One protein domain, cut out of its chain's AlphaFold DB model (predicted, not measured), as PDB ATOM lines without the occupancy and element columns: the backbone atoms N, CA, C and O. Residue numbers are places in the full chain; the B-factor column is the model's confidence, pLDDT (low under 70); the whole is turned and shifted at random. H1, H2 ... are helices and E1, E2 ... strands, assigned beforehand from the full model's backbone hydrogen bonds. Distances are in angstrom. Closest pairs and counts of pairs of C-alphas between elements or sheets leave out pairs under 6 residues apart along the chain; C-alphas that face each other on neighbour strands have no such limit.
ATOM      1  N   ALA A  88      -6.062  -9.610  31.565       54.22
ATOM      2  CA  ALA A  88      -5.930 -11.048  31.803       54.22
ATOM      3  C   ALA A  88      -6.034 -11.878  30.515       54.22
ATOM      4  O   ALA A  88      -5.371 -12.905  30.383       54.22
ATOM      5  N   ARG A  89      -6.845 -11.444  29.548       57.00
ATOM      6  CA  ARG A  89      -6.931 -12.080  28.231       57.00
ATOM      7  C   ARG A  89      -5.732 -11.750  27.353       57.00
ATOM      8  O   ARG A  89      -5.168 -12.668  26.776       57.00
ATOM      9  N   VAL A  90      -5.301 -10.489  27.306       54.22
ATOM     10  CA  VAL A  90      -4.070 -10.076  26.614       54.22
ATOM     11  C   VAL A  90      -2.886 -10.873  27.159       54.22
ATOM     12  O   VAL A  90      -2.169 -11.475  26.373       54.22
ATOM     13  N   ARG A  91      -2.754 -10.998  28.486       61.34
ATOM     14  CA  ARG A  91      -1.739 -11.828  29.159       61.34
ATOM     15  C   ARG A  91      -1.771 -13.292  28.707       61.34
ATOM     16  O   ARG A  91      -0.722 -13.876  28.483       61.34
ATOM     17  N   LYS A  92      -2.961 -13.877  28.527       57.72
ATOM     18  CA  LYS A  92      -3.135 -15.260  28.037       57.72
ATOM     19  C   LYS A  92      -2.887 -15.430  26.535       57.72
ATOM     20  O   LYS A  92      -2.773 -16.561  26.069       57.72
ATOM     21  N   GLU A  93      -2.839 -14.338  25.779       67.06
ATOM     22  CA  GLU A  93      -2.647 -14.326  24.326       67.06
ATOM     23  C   GLU A  93      -1.282 -13.758  23.904       67.06
ATOM     24  O   GLU A  93      -1.067 -13.519  22.711       67.06
ATOM     25  N   ILE A  94      -0.378 -13.533  24.864       70.69
ATOM     26  CA  ILE A  94       1.019 -13.207  24.590       70.69
ATOM     27  C   ILE A  94       1.803 -14.509  24.492       70.69
ATOM     28  O   ILE A  94       1.857 -15.302  25.429       70.69
ATOM     29  N   GLU A  95       2.420 -14.714  23.340       74.44
ATOM     30  CA  GLU A  95       3.376 -15.787  23.103       74.44
ATOM     31  C   GLU A  95       4.745 -15.131  22.895       74.44
ATOM     32  O   GLU A  95       4.860 -14.159  22.146       74.44
ATOM     33  N   VAL A  96       5.774 -15.642  23.566       76.81
ATOM     34  CA  VAL A  96       7.160 -15.188  23.401       76.81
ATOM     35  C   VAL A  96       7.966 -16.340  22.831       76.81
ATOM     36  O   VAL A  96       7.744 -17.483  23.231       76.81
ATOM     37  N   GLY A  97       8.848 -16.023  21.889       77.81
ATOM     38  CA  GLY A  97       9.862 -16.937  21.403       77.81
ATOM     39  C   GLY A  97      11.270 -16.469  21.711       77.81
ATOM     40  O   GLY A  97      11.525 -15.267  21.843       77.81
ATOM     41  N   ASP A  98      12.174 -17.438  21.805       78.88
ATOM     42  CA  ASP A  98      13.592 -17.231  22.078       78.88
ATOM     43  C   ASP A  98      14.505 -17.876  21.023       78.88
ATOM     44  O   ASP A  98      14.096 -18.733  20.233       78.88
ATOM     45  N   SER A  99      15.735 -17.370  20.967       79.44
ATOM     46  CA  SER A  99      16.847 -17.831  20.138       79.44
ATOM     47  C   SER A  99      18.091 -17.858  21.029       79.44
ATOM     48  O   SER A  99      18.727 -16.832  21.268       79.44
ATOM     49  N   GLY A 100      18.393 -19.023  21.609       81.56
ATOM     50  CA  GLY A 100      19.431 -19.139  22.636       81.56
ATOM     51  C   GLY A 100      19.058 -18.362  23.901       81.56
ATOM     52  O   GLY A 100      18.031 -18.644  24.514       81.56
ATOM     53  N   ASP A 101      19.885 -17.381  24.268       86.81
ATOM     54  CA  ASP A 101      19.698 -16.543  25.461       86.81
ATOM     55  C   ASP A 101      18.956 -15.215  25.176       86.81
ATOM     56  O   ASP A 101      18.845 -14.353  26.051       86.81
ATOM     57  N   GLU A 102      18.427 -15.034  23.961       86.12
ATOM     58  CA  GLU A 102      17.804 -13.785  23.507       86.12
ATOM     59  C   GLU A 102      16.332 -13.974  23.104       86.12
ATOM     60  O   GLU A 102      15.934 -15.009  22.567       86.12
ATOM     61  N   VAL A 103      15.505 -12.948  23.324       83.50
ATOM     62  CA  VAL A 103      14.114 -12.913  22.855       83.50
ATOM     63  C   VAL A 103      14.101 -12.643  21.354       83.50
ATOM     64  O   VAL A 103      14.587 -11.608  20.902       83.50
ATOM     65  N   SER A 104      13.500 -13.539  20.577       81.81
ATOM     66  CA  SER A 104      13.451 -13.443  19.112       81.81
ATOM     67  C   SER A 104      12.098 -12.953  18.592       81.81
ATOM     68  O   SER A 104      12.027 -12.328  17.532       81.81
ATOM     69  N   ALA A 105      11.013 -13.187  19.340       79.75
ATOM     70  CA  ALA A 105       9.677 -12.764  18.941       79.75
ATOM     71  C   ALA A 105       8.729 -12.551  20.131       79.75
ATOM     72  O   ALA A 105       8.747 -13.297  21.103       79.75
ATOM     73  N   VAL A 106       7.829 -11.575  20.010       74.44
ATOM     74  CA  VAL A 106       6.666 -11.385  20.885       74.44
ATOM     75  C   VAL A 106       5.424 -11.276  20.016       74.44
ATOM     76  O   VAL A 106       5.275 -10.370  19.193       74.44
ATOM     77  N   ARG A 107       4.491 -12.204  20.202       70.50
ATOM     78  CA  ARG A 107       3.214 -12.221  19.499       70.50
ATOM     79  C   ARG A 107       2.107 -11.861  20.468       70.50
ATOM     80  O   ARG A 107       1.926 -12.524  21.477       70.50
ATOM     81  N   MET A 108       1.344 -10.829  20.130       64.25
ATOM     82  CA  MET A 108       0.155 -10.434  20.880       64.25
ATOM     83  C   MET A 108      -1.084 -10.718  20.044       64.25
ATOM     84  O   MET A 108      -1.085 -10.426  18.848       64.25
ATOM     85  N   LEU A 109      -2.148 -11.187  20.699       58.03
ATOM     86  CA  LEU A 109      -3.492 -11.358  20.143       58.03
ATOM     87  C   LEU A 109      -3.515 -12.319  18.944       58.03
ATOM     88  O   LEU A 109      -3.050 -12.006  17.842       58.03
ATOM     89  N   ARG A 110      -4.127 -13.497  19.102       46.75
ATOM     90  CA  ARG A 110      -4.278 -14.441  17.980       46.75
ATOM     91  C   ARG A 110      -4.995 -13.748  16.804       46.75
ATOM     92  O   ARG A 110      -6.179 -13.441  16.872       46.75
ATOM     93  N   GLY A 111      -4.264 -13.492  15.711       38.16
ATOM     94  CA  GLY A 111      -4.777 -12.824  14.500       38.16
ATOM     95  C   GLY A 111      -4.682 -11.287  14.485       38.16
ATOM     96  O   GLY A 111      -5.234 -10.655  13.582       38.16
ATOM     97  N   GLY A 112      -3.979 -10.678  15.448       33.25
ATOM     98  CA  GLY A 112      -3.941  -9.233  15.699       33.25
ATOM     99  C   GLY A 112      -2.577  -8.540  15.560       33.25
ATOM    100  O   GLY A 112      -2.446  -7.434  16.053       33.25
ATOM    101  N   GLY A 113      -1.612  -9.121  14.843       33.25
ATOM    102  CA  GLY A 113      -0.405  -8.486  14.282       33.25
ATOM    103  C   GLY A 113       0.786  -8.135  15.183       33.25
ATOM    104  O   GLY A 113       0.805  -8.388  16.377       33.25
ATOM    105  N   GLY A 114       1.815  -7.611  14.509       41.66
ATOM    106  CA  GLY A 114       3.213  -8.044  14.641       41.66
ATOM    107  C   GLY A 114       3.621  -8.698  13.309       41.66
ATOM    108  O   GLY A 114       2.732  -9.017  12.503       41.66
ATOM    109  N   ALA A 115       4.918  -8.864  13.027       41.91
ATOM    110  CA  ALA A 115       5.332  -9.692  11.889       41.91
ATOM    111  C   ALA A 115       4.598 -11.044  11.962       41.91
ATOM    112  O   ALA A 115       4.386 -11.583  13.051       41.91
ATOM    113  N   LYS A 116       4.100 -11.533  10.817       42.34
ATOM    114  CA  LYS A 116       3.345 -12.790  10.736       42.34
ATOM    115  C   LYS A 116       4.303 -13.955  10.979       42.34
ATOM    116  O   LYS A 116       4.706 -14.619  10.037       42.34
ATOM    117  N   HIS A 117       4.656 -14.165  12.234       44.50
ATOM    118  CA  HIS A 117       5.390 -15.331  12.663       44.50
ATOM    119  C   HIS A 117       4.420 -16.512  12.692       44.50
ATOM    120  O   HIS A 117       3.344 -16.449  13.304       44.50
ATOM    121  N   GLY A 118       4.759 -17.559  11.944       41.16
ATOM    122  CA  GLY A 118       4.128 -18.860  12.069       41.16
ATOM    123  C   GLY A 118       4.383 -19.424  13.464       41.16
ATOM    124  O   GLY A 118       5.298 -19.014  14.169       41.16
ATOM    125  N   LYS A 119       3.577 -20.404  13.880       40.78
ATOM    126  CA  LYS A 119       3.757 -21.101  15.167       40.78
ATOM    127  C   LYS A 119       5.145 -21.770  15.293       40.78
ATOM    128  O   LYS A 119       5.563 -22.084  16.396       40.78
ATOM    129  N   SER A 120       5.817 -21.980  14.160       44.19
ATOM    130  CA  SER A 120       7.187 -22.478  13.999       44.19
ATOM    131  C   SER A 120       8.277 -21.475  14.374       44.19
ATOM    132  O   SER A 120       9.403 -21.888  14.621       44.19
ATOM    133  N   ASP A 121       7.962 -20.180  14.405       49.09
ATOM    134  CA  ASP A 121       8.963 -19.110  14.513       49.09
ATOM    135  C   ASP A 121       9.143 -18.641  15.968       49.09
ATOM    136  O   ASP A 121       9.953 -17.767  16.249       49.09
ATOM    137  N   LEU A 122       8.370 -19.212  16.898       54.94
ATOM    138  CA  LEU A 122       8.372 -18.865  18.319       54.94
ATOM    139  C   LEU A 122       9.423 -19.630  19.140       54.94
ATOM    140  O   LEU A 122       9.356 -19.581  20.357       54.94
ATOM    141  N   GLY A 123      10.391 -20.315  18.523       51.66
ATOM    142  CA  GLY A 123      11.444 -21.014  19.274       51.66
ATOM    143  C   GLY A 123      10.906 -21.976  20.348       51.66
ATOM    144  O   GLY A 123       9.730 -22.344  20.358       51.66
ATOM    145  N   GLY A 124      11.775 -22.450  21.240       51.28
ATOM    146  CA  GLY A 124      11.348 -23.256  22.386       51.28
ATOM    147  C   GLY A 124      10.684 -22.393  23.464       51.28
ATOM    148  O   GLY A 124      10.907 -21.194  23.533       51.28
ATOM    149  N   ALA A 125       9.900 -22.999  24.360       62.03
ATOM    150  CA  ALA A 125       9.435 -22.334  25.584       62.03
ATOM    151  C   ALA A 125      10.558 -22.313  26.647       62.03
ATOM    152  O   ALA A 125      10.436 -22.922  27.717       62.03
ATOM    153  N   GLY A 126      11.686 -21.682  26.311       72.00
ATOM    154  CA  GLY A 126      12.905 -21.660  27.112       72.00
ATOM    155  C   GLY A 126      12.790 -20.840  28.398       72.00
ATOM    156  O   GLY A 126      11.756 -20.246  28.720       72.00
ATOM    157  N   GLU A 127      13.877 -20.815  29.172       82.62
ATOM    158  CA  GLU A 127      13.988 -19.969  30.371       82.62
ATOM    159  C   GLU A 127      13.812 -18.482  30.020       82.62
ATOM    160  O   GLU A 127      13.095 -17.761  30.715       82.62
ATOM    161  N   VAL A 128      14.375 -18.049  28.887       84.44
ATOM    162  CA  VAL A 128      14.265 -16.677  28.372       84.44
ATOM    163  C   VAL A 128      12.818 -16.304  28.078       84.44
ATOM    164  O   VAL A 128      12.352 -15.278  28.570       84.44
ATOM    165  N   SER A 129      12.069 -17.144  27.356       81.62
ATOM    166  CA  SER A 129      10.647 -16.888  27.084       81.62
ATOM    167  C   SER A 129       9.817 -16.780  28.367       81.62
ATOM    168  O   SER A 129       8.962 -15.899  28.481       81.62
ATOM    169  N   ARG A 130      10.088 -17.623  29.374       83.31
ATOM    170  CA  ARG A 130       9.413 -17.550  30.684       83.31
ATOM    171  C   ARG A 130       9.756 -16.263  31.437       83.31
ATOM    172  O   ARG A 130       8.852 -15.612  31.965       83.31
ATOM    173  N   ARG A 131      11.031 -15.869  31.452       88.25
ATOM    174  CA  ARG A 131      11.478 -14.597  32.035       88.25
ATOM    175  C   ARG A 131      10.824 -13.411  31.327       88.25
ATOM    176  O   ARG A 131      10.287 -12.529  31.991       88.25
ATOM    177  N   ALA A 132      10.804 -13.421  30.000       85.12
ATOM    178  CA  ALA A 132      10.200 -12.373  29.195       85.12
ATOM    179  C   ALA A 132       8.700 -12.225  29.468       85.12
ATOM    180  O   ALA A 132       8.231 -11.112  29.692       85.12
ATOM    181  N   LEU A 133       7.957 -13.332  29.548       82.94
ATOM    182  CA  LEU A 133       6.544 -13.311  29.937       82.94
ATOM    183  C   LEU A 133       6.334 -12.678  31.320       82.94
ATOM    184  O   LEU A 133       5.420 -11.870  31.482       82.94
ATOM    185  N   LYS A 134       7.195 -12.991  32.299       84.56
ATOM    186  CA  LYS A 134       7.143 -12.384  33.638       84.56
ATOM    187  C   LYS A 134       7.389 -10.875  33.591       84.56
ATOM    188  O   LYS A 134       6.621 -10.117  34.175       84.56
ATOM    189  N   GLU A 135       8.427 -10.424  32.889       85.44
ATOM    190  CA  GLU A 135       8.731  -8.991  32.786       85.44
ATOM    191  C   GLU A 135       7.642  -8.227  32.017       85.44
ATOM    192  O   GLU A 135       7.280  -7.116  32.402       85.44
ATOM    193  N   ILE A 136       7.065  -8.826  30.971       78.81
ATOM    194  CA  ILE A 136       5.917  -8.259  30.251       78.81
ATOM    195  C   ILE A 136       4.703  -8.136  31.180       78.81
ATOM    196  O   ILE A 136       4.018  -7.115  31.148       78.81
ATOM    197  N   ASP A 137       4.445  -9.129  32.035       74.00
ATOM    198  CA  ASP A 137       3.353  -9.073  33.012       74.00
ATOM    199  C   ASP A 137       3.534  -7.916  34.012       74.00
ATOM    200  O   ASP A 137       2.613  -7.120  34.219       74.00
ATOM    201  N   GLU A 138       4.746  -7.765  34.557       74.69
ATOM    202  CA  GLU A 138       5.133  -6.660  35.448       74.69
ATOM    203  C   GLU A 138       4.992  -5.295  34.755       74.69
ATOM    204  O   GLU A 138       4.523  -4.327  35.363       74.69
ATOM    205  N   TYR A 139       5.371  -5.215  33.476       73.25
ATOM    206  CA  TYR A 139       5.291  -4.001  32.665       73.25
ATOM    207  C   TYR A 139       3.841  -3.594  32.389       73.25
ATOM    208  O   TYR A 139       3.461  -2.443  32.605       73.25
ATOM    209  N   LEU A 140       2.996  -4.546  31.978       68.44
ATOM    210  CA  LEU A 140       1.565  -4.314  31.765       68.44
ATOM    211  C   LEU A 140       0.826  -4.013  33.076       68.44
ATOM    212  O   LEU A 140      -0.202  -3.341  33.057       68.44
ATOM    213  N   GLY A 141       1.341  -4.498  34.210       65.50
ATOM    214  CA  GLY A 141       0.876  -4.139  35.551       65.50
ATOM    215  C   GLY A 141       1.383  -2.785  36.062       65.50
ATOM    216  O   GLY A 141       0.964  -2.358  37.134       65.50
ATOM    217  N   GLY A 142       2.284  -2.111  35.338       67.56
ATOM    218  CA  GLY A 142       2.880  -0.830  35.733       67.56
ATOM    219  C   GLY A 142       3.953  -0.919  36.828       67.56
ATOM    220  O   GLY A 142       4.509   0.108  37.217       67.56
ATOM    221  N   GLY A 143       4.274  -2.124  37.310       65.94
ATOM    222  CA  GLY A 143       5.329  -2.363  38.304       65.94
ATOM    223  C   GLY A 143       6.742  -2.295  37.720       65.94
ATOM    224  O   GLY A 143       7.711  -2.125  38.458       65.94
ATOM    225  N   ARG A 144       6.861  -2.382  36.391       80.12
ATOM    226  CA  ARG A 144       8.114  -2.295  35.636       80.12
ATOM    227  C   ARG A 144       8.016  -1.237  34.543       80.12
ATOM    228  O   ARG A 144       6.977  -1.077  33.911       80.12
ATOM    229  N   LYS A 145       9.131  -0.543  34.302       76.38
ATOM    230  CA  LYS A 145       9.263   0.476  33.243       76.38
ATOM    231  C   LYS A 145      10.329   0.142  32.197       76.38
ATOM    232  O   LYS A 145      10.361   0.781  31.154       76.38
ATOM    233  N   THR A 146      11.185  -0.844  32.463       80.56
ATOM    234  CA  THR A 146      12.310  -1.247  31.603       80.56
ATOM    235  C   THR A 146      12.433  -2.766  31.562       80.56
ATOM    236  O   THR A 146      12.163  -3.432  32.562       80.56
ATOM    237  N   PHE A 147      12.869  -3.316  30.433       84.38
ATOM    238  CA  PHE A 147      13.136  -4.748  30.276       84.38
ATOM    239  C   PHE A 147      14.628  -5.033  30.459       84.38
ATOM    240  O   PHE A 147      15.456  -4.244  30.013       84.38
ATOM    241  N   ASP A 148      14.957  -6.144  31.114       90.50
ATOM    242  CA  ASP A 148      16.326  -6.664  31.236       90.50
ATOM    243  C   ASP A 148      16.446  -7.954  30.411       90.50
ATOM    244  O   ASP A 148      16.674  -9.051  30.921       90.50
ATOM    245  N   LEU A 149      16.158  -7.818  29.116       89.25
ATOM    246  CA  LEU A 149      16.079  -8.914  28.157       89.25
ATOM    247  C   LEU A 149      16.892  -8.542  26.922       89.25
ATOM    248  O   LEU A 149      16.662  -7.495  26.318       89.25
ATOM    249  N   ALA A 150      17.813  -9.418  26.528       93.06
ATOM    250  CA  ALA A 150      18.465  -9.313  25.233       93.06
ATOM    251  C   ALA A 150      17.470  -9.673  24.119       93.06
ATOM    252  O   ALA A 150      16.603 -10.530  24.299       93.06
ATOM    253  N   VAL A 151      17.592  -9.004  22.972       89.50
ATOM    254  CA  VAL A 151      16.708  -9.190  21.817       89.50
ATOM    255  C   VAL A 151      17.530  -9.568  20.594       89.50
ATOM    256  O   VAL A 151      18.399  -8.796  20.165       89.50
ATOM    257  N   ASP A 152      17.159 -10.690  19.982       89.44
ATOM    258  CA  ASP A 152      17.730 -11.162  18.727       89.44
ATOM    259  C   ASP A 152      17.076 -10.430  17.546       89.44
ATOM    260  O   ASP A 152      15.900 -10.607  17.223       89.44
ATOM    261  N   LEU A 153      17.863  -9.589  16.874       90.62
ATOM    262  CA  LEU A 153      17.475  -8.884  15.645       90.62
ATOM    263  C   LEU A 153      18.274  -9.375  14.424       90.62
ATOM    264  O   LEU A 153      18.328  -8.689  13.393       90.62
ATOM    265  N   SER A 154      18.947 -10.524  14.536       87.88
ATOM    266  CA  SER A 154      19.865 -11.059  13.526       87.88
ATOM    267  C   SER A 154      19.158 -11.374  12.204       87.88
ATOM    268  O   SER A 154      19.683 -11.037  11.141       87.88
ATOM    269  N   ALA A 155      17.929 -11.893  12.273       86.69
ATOM    270  CA  ALA A 155      17.093 -12.237  11.121       86.69
ATOM    271  C   ALA A 155      16.553 -11.017  10.346       86.69
ATOM    272  O   ALA A 155      16.010 -11.155   9.248       86.69
ATOM    273  N   LEU A 156      16.674  -9.806  10.901       88.62
ATOM    274  CA  LEU A 156      16.163  -8.593  10.273       88.62
ATOM    275  C   LEU A 156      17.152  -7.991   9.281       88.62
ATOM    276  O   LEU A 156      18.371  -8.048   9.450       88.62
ATOM    277  N   THR A 157      16.606  -7.300   8.276       95.88
ATOM    278  CA  THR A 157      17.424  -6.500   7.361       95.88
ATOM    279  C   THR A 157      18.196  -5.423   8.131       95.88
ATOM    280  O   THR A 157      17.655  -4.886   9.105       95.88
ATOM    281  N   PRO A 158      19.398  -5.016   7.669       96.94
ATOM    282  CA  PRO A 158      20.179  -3.972   8.335       96.94
ATOM    283  C   PRO A 158      19.365  -2.699   8.594       96.94
ATOM    284  O   PRO A 158      19.347  -2.189   9.703       96.94
ATOM    285  N   PHE A 159      18.565  -2.267   7.610       94.94
ATOM    286  CA  PHE A 159      17.653  -1.132   7.770       94.94
ATOM    287  C   PHE A 159      16.670  -1.302   8.936       94.94
ATOM    288  O   PHE A 159      16.480  -0.379   9.720       94.94
ATOM    289  N   SER A 160      16.013  -2.461   9.041       91.50
ATOM    290  CA  SER A 160      15.008  -2.683  10.086       91.50
ATOM    291  C   SER A 160      15.661  -2.793  11.463       91.50
ATOM    292  O   SER A 160      15.100  -2.298  12.436       91.50
ATOM    293  N   ARG A 161      16.863  -3.384  11.530       96.06
ATOM    294  CA  ARG A 161      17.678  -3.449  12.746       96.06
ATOM    295  C   ARG A 161      18.057  -2.051  13.234       96.06
ATOM    296  O   ARG A 161      17.807  -1.752  14.395       96.06
ATOM    297  N   ASP A 162      18.564  -1.189  12.351       96.31
ATOM    298  CA  ASP A 162      18.913   0.201  12.686       96.31
ATOM    299  C   ASP A 162      17.693   0.962  13.233       96.31
ATOM    300  O   ASP A 162      17.772   1.647  14.251       96.31
ATOM    301  N   VAL A 163      16.533   0.803  12.581       92.06
ATOM    302  CA  VAL A 163      15.275   1.433  13.008       92.06
ATOM    303  C   VAL A 163      14.840   0.953  14.391       92.06
ATOM    304  O   VAL A 163      14.457   1.773  15.225       92.06
ATOM    305  N   LEU A 164      14.892  -0.353  14.654       90.88
ATOM    306  CA  LEU A 164      14.492  -0.914  15.947       90.88
ATOM    307  C   LEU A 164      15.459  -0.515  17.065       90.88
ATOM    308  O   LEU A 164      14.993  -0.101  18.119       90.88
ATOM    309  N   ARG A 165      16.775  -0.513  16.817       95.81
ATOM    310  CA  ARG A 165      17.780  -0.025  17.781       95.81
ATOM    311  C   ARG A 165      17.615   1.461  18.098       95.81
ATOM    312  O   ARG A 165      17.745   1.862  19.248       95.81
ATOM    313  N   ALA A 166      17.271   2.288  17.110       90.31
ATOM    314  CA  ALA A 166      16.925   3.688  17.355       90.31
ATOM    315  C   ALA A 166      15.652   3.833  18.211       90.31
ATOM    316  O   ALA A 166      15.546   4.741  19.035       90.31
ATOM    317  N   THR A 167      14.687   2.935  18.021       85.62
ATOM    318  CA  THR A 167      13.387   2.954  18.709       85.62
ATOM    319  C   THR A 167      13.489   2.445  20.149       85.62
ATOM    320  O   THR A 167      12.843   2.992  21.036       85.62
ATOM    321  N   GLU A 168      14.370   1.481  20.411       87.69
ATOM    322  CA  GLU A 168      14.718   0.966  21.745       87.69
ATOM    323  C   GLU A 168      15.219   2.068  22.700       87.69
ATOM    324  O   GLU A 168      15.065   1.971  23.912       87.69
ATOM    325  N   ARG A 169      15.763   3.169  22.162       84.38
ATOM    326  CA  ARG A 169      16.253   4.314  22.950       84.38
ATOM    327  C   ARG A 169      15.150   5.252  23.439       84.38
ATOM    328  O   ARG A 169      15.454   6.222  24.132       84.38
ATOM    329  N   ILE A 170      13.895   5.028  23.047       78.50
ATOM    330  CA  ILE A 170      12.767   5.857  23.477       78.50
ATOM    331  C   ILE A 170      12.437   5.508  24.934       78.50
ATOM    332  O   ILE A 170      12.080   4.363  25.208       78.50
ATOM    333  N   PRO A 171      12.519   6.468  25.876       73.25
ATOM    334  CA  PRO A 171      12.227   6.187  27.273       73.25
ATOM    335  C   PRO A 171      10.767   5.801  27.505       73.25
ATOM    336  O   PRO A 171       9.858   6.186  26.764       73.25
ATOM    337  N   TYR A 172      10.530   5.090  28.603       70.62
ATOM    338  CA  TYR A 172       9.181   4.778  29.052       70.62
ATOM    339  C   TYR A 172       8.335   6.046  29.245       70.62
ATOM    340  O   TYR A 172       8.783   7.029  29.830       70.62
ATOM    341  N   GLY A 173       7.083   5.994  28.794       67.06
ATOM    342  CA  GLY A 173       6.144   7.118  28.813       67.06
ATOM    343  C   GLY A 173       6.381   8.171  27.724       67.06
ATOM    344  O   GLY A 173       5.598   9.111  27.606       67.06
ATOM    345  N   GLU A 174       7.428   8.030  26.907       64.12
ATOM    346  CA  GLU A 174       7.745   8.989  25.856       64.12
ATOM    347  C   GLU A 174       7.335   8.507  24.464       64.12
ATOM    348  O   GLU A 174       7.141   7.326  24.188       64.12
ATOM    349  N   THR A 175       7.213   9.464  23.544       66.19
ATOM    350  CA  THR A 175       6.975   9.180  22.127       66.19
ATOM    351  C   THR A 175       7.968   9.942  21.263       66.19
ATOM    352  O   THR A 175       8.487  10.997  21.643       66.19
ATOM    353  N   ARG A 176       8.246   9.400  20.077       77.38
ATOM    354  CA  ARG A 176       9.051  10.057  19.046       77.38
ATOM    355  C   ARG A 176       8.339   9.989  17.706       77.38
ATOM    356  O   ARG A 176       7.548   9.087  17.440       77.38
ATOM    357  N   SER A 177       8.619  10.969  16.851       72.38
ATOM    358  CA  SER A 177       8.105  10.968  15.483       72.38
ATOM    359  C   SER A 177       8.881   9.977  14.614       72.38
ATOM    360  O   SER A 177      10.068   9.738  14.839       72.38
ATOM    361  N   TYR A 178       8.265   9.477  13.541       71.44
ATOM    362  CA  TYR A 178       8.985   8.668  12.547       71.44
ATOM    363  C   TYR A 178      10.177   9.410  11.928       71.44
ATOM    364  O   TYR A 178      11.155   8.781  11.537       71.44
ATOM    365  N   LYS A 179      10.120  10.748  11.861       71.25
ATOM    366  CA  LYS A 179      11.243  11.580  11.413       71.25
ATOM    367  C   LYS A 179      12.416  11.518  12.390       71.25
ATOM    368  O   LYS A 179      13.554  11.424  11.946       71.25
ATOM    369  N   TRP A 180      12.135  11.554  13.692       88.88
ATOM    370  CA  TRP A 180      13.156  11.407  14.726       88.88
ATOM    371  C   TRP A 180      13.820  10.029  14.637       88.88
ATOM    372  O   TRP A 180      15.036   9.957  14.531       88.88
ATOM    373  N   VAL A 181      13.026   8.956  14.539       79.25
ATOM    374  CA  VAL A 181      13.552   7.583  14.406       79.25
ATOM    375  C   VAL A 181      14.391   7.431  13.134       79.25
ATOM    376  O   VAL A 181      15.455   6.827  13.163       79.25
ATOM    377  N   ALA A 182      13.953   8.017  12.016       76.75
ATOM    378  CA  ALA A 182      14.719   8.005  10.772       76.75
ATOM    379  C   ALA A 182      16.083   8.702  10.918       76.75
ATOM    380  O   ALA A 182      17.072   8.224  10.367       76.75
ATOM    381  N   ALA A 183      16.139   9.829  11.635       84.19
ATOM    382  CA  ALA A 183      17.382  10.550  11.889       84.19
ATOM    383  C   ALA A 183      18.316   9.756  12.814       84.19
ATOM    384  O   ALA A 183      19.485   9.587  12.481       84.19
ATOM    385  N   GLU A 184      17.781   9.213  13.907       91.25
ATOM    386  CA  GLU A 184      18.536   8.417  14.879       91.25
ATOM    387  C   GLU A 184      19.074   7.113  14.264       91.25
ATOM    388  O   GLU A 184      20.187   6.694  14.557       91.25
ATOM    389  N   ALA A 185      18.338   6.518  13.321       92.69
ATOM    390  CA  ALA A 185      18.783   5.364  12.537       92.69
ATOM    391  C   ALA A 185      19.796   5.717  11.420       92.69
ATOM    392  O   ALA A 185      20.059   4.888  10.548       92.69
ATOM    393  N   GLY A 186      20.306   6.956  11.364       95.62
ATOM    394  CA  GLY A 186      21.270   7.413  10.352       95.62
ATOM    395  C   GLY A 186      20.689   7.584   8.942       95.62
ATOM    396  O   GLY A 186      21.426   7.689   7.962       95.62
ATOM    397  N   ARG A 187      19.358   7.595   8.799       91.62
ATOM    398  CA  ARG A 187      18.645   7.575   7.509       91.62
ATOM    399  C   ARG A 187      17.523   8.623   7.469       91.62
ATOM    400  O   ARG A 187      16.366   8.273   7.228       91.62
ATOM    401  N   PRO A 188      17.822   9.928   7.626       89.00
ATOM    402  CA  PRO A 188      16.819  10.979   7.847       89.00
ATOM    403  C   PRO A 188      15.766  11.119   6.732       89.00
ATOM    404  O   PRO A 188      14.678  11.643   6.966       89.00
ATOM    405  N   ARG A 189      16.054  10.635   5.515       90.06
ATOM    406  CA  ARG A 189      15.123  10.651   4.371       90.06
ATOM    407  C   ARG A 189      14.173   9.442   4.320       90.06
ATOM    408  O   ARG A 189      13.270   9.417   3.490       90.06
ATOM    409  N   ALA A 190      14.329   8.450   5.199       89.38
ATOM    410  CA  ALA A 190      13.622   7.167   5.138       89.38
ATOM    411  C   ALA A 190      12.318   7.108   5.967       89.38
ATOM    412  O   ALA A 190      11.864   6.023   6.326       89.38
ATOM    413  N   VAL A 191      11.679   8.248   6.252       78.88
ATOM    414  CA  VAL A 191      10.526   8.360   7.176       78.88
ATOM    415  C   VAL A 191       9.380   7.388   6.853       78.88
ATOM    416  O   VAL A 191       8.838   6.750   7.751       78.88
ATOM    417  N   ARG A 192       9.017   7.220   5.573       79.94
ATOM    418  CA  ARG A 192       7.962   6.266   5.175       79.94
ATOM    419  C   ARG A 192       8.386   4.811   5.410       79.94
ATOM    420  O   ARG A 192       7.574   4.001   5.850       79.94
ATOM    421  N   ALA A 193       9.645   4.482   5.127       78.88
ATOM    422  CA  ALA A 193      10.174   3.131   5.295       78.88
ATOM    423  C   ALA A 193      10.273   2.734   6.778       78.88
ATOM    424  O   ALA A 193      10.040   1.570   7.102       78.88
ATOM    425  N   VAL A 194      10.520   3.700   7.674       76.50
ATOM    426  CA  VAL A 194      10.492   3.501   9.136       76.50
ATOM    427  C   VAL A 194       9.152   2.927   9.592       76.50
ATOM    428  O   VAL A 194       9.136   1.920  10.291       76.50
ATOM    429  N   GLY A 195       8.025   3.492   9.144       76.44
ATOM    430  CA  GLY A 195       6.701   2.972   9.507       76.44
ATOM    431  C   GLY A 195       6.500   1.510   9.090       76.44
ATOM    432  O   GLY A 195       5.937   0.719   9.840       76.44
ATOM    433  N   GLY A 196       7.027   1.123   7.924       76.94
ATOM    434  CA  GLY A 196       7.001  -0.265   7.461       76.94
ATOM    435  C   GLY A 196       7.893  -1.205   8.282       76.94
ATOM    436  O   GLY A 196       7.506  -2.348   8.509       76.94
ATOM    437  N   ALA A 197       9.063  -0.744   8.730       80.44
ATOM    438  CA  ALA A 197       9.939  -1.513   9.615       80.44
ATOM    439  C   ALA A 197       9.303  -1.714  10.999       80.44
ATOM    440  O   ALA A 197       9.219  -2.847  11.461       80.44
ATOM    441  N   LEU A 198       8.754  -0.652  11.598       78.38
ATOM    442  CA  LEU A 198       8.057  -0.717  12.888       78.38
ATOM    443  C   LEU A 198       6.800  -1.592  12.834       78.38
ATOM    444  O   LEU A 198       6.513  -2.324  13.775       78.38
ATOM    445  N   HIS A 199       6.078  -1.593  11.710       75.94
ATOM    446  CA  HIS A 199       4.939  -2.494  11.510       75.94
ATOM    447  C   HIS A 199       5.330  -3.982  11.543       75.94
ATOM    448  O   HIS A 199       4.509  -4.836  11.873       75.94
ATOM    449  N   ARG A 200       6.579  -4.296  11.181       78.88
ATOM    450  CA  ARG A 200       7.146  -5.649  11.187       78.88
ATOM    451  C   ARG A 200       8.039  -5.904  12.402       78.88
ATOM    452  O   ARG A 200       8.821  -6.846  12.360       78.88
ATOM    453  N   ASN A 201       7.940  -5.085  13.451       82.06
ATOM    454  CA  ASN A 201       8.669  -5.314  14.691       82.06
ATOM    455  C   ASN A 201       8.362  -6.738  15.208       82.06
ATOM    456  O   ASN A 201       7.184  -7.044  15.434       82.06
TER     457      ASN A 201
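What this domain is: This is residues 88 to 201 of the 208 residues of the protein "DNA_binding_1 domain-containing protein" of Nitrospinae bacterium (UniProt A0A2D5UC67). The model has two lobes: in one, the two-stranded hairpin E1 E2 has the long helix H2 packed on it, with short H1 near one end; in the other, H3, H4 and H5 form a cluster of crossed helices. Residues 141 to 157 link the lobes. The printed part has 114 residues, with five named helices and two named strands in the order H1 E1 E2 H2 H3 H4 H5; the sheet, order E1 - E2, is antiparallel and the class is mixed. It is compact, with a radius of gyration of the C-alphas of 14.6 A and spans of 39 by 31 by 27 A.

Where its parts are: E1 is residues 94 to 99, 17.1 A long, from C-alpha 94 at (1.019, -13.207, 24.590). E2 is residues 102 to 108, 18.2 A. H2 is residues 127 to 140, 20.0 A. H1 is residues 88 to 92, H3 158 to 168, 15.3 A long, and H4 178 to 184. H5, residues 191 to 199, ends with C-alpha 199 at (4.939, -2.494, 11.510).

How they stand to each other: E1 and E2 form a hairpin, antiparallel at 158 degrees; N 97 and O 105 are 2.8 A apart, within hydrogen-bond range. The closest C-alphas of E1 and H2, Val 96 and Ser 129, are 5.3 A apart. H1 and H2 are close but not clearly touching, Arg 91 to Asp 137 being their closest C-alphas at 7.0 A. H3 touches H5, about perpendicular at 79 degrees, closest C-alphas Ser 160 and Ala 197 at 5.2 A. H4 touches H3, about perpendicular at 80 degrees, closest C-alphas Ala 166 and Glu 184 at 5.6 A. H4 touches H5, about perpendicular at 84 degrees, closest C-alphas Lys 179 and Val 191 at 5.4 A. H2 and H3 are apart. Every O i to N i+4 pair is within hydrogen-bond range in H1, H2, H3 and H4; in H5, 3 of 5 are.

The domain as a whole: The two C-alphas farthest apart, those of Ala 88 and Arg 189, are 40.8 A apart. The printed part has no cut. The links E2 to H2 and H2 to H3 are long. Mean pLDDT of the printed part is 75.1; residues 88 to 93, 108 to 125, 140 to 143 and 173 to 175 are under 70.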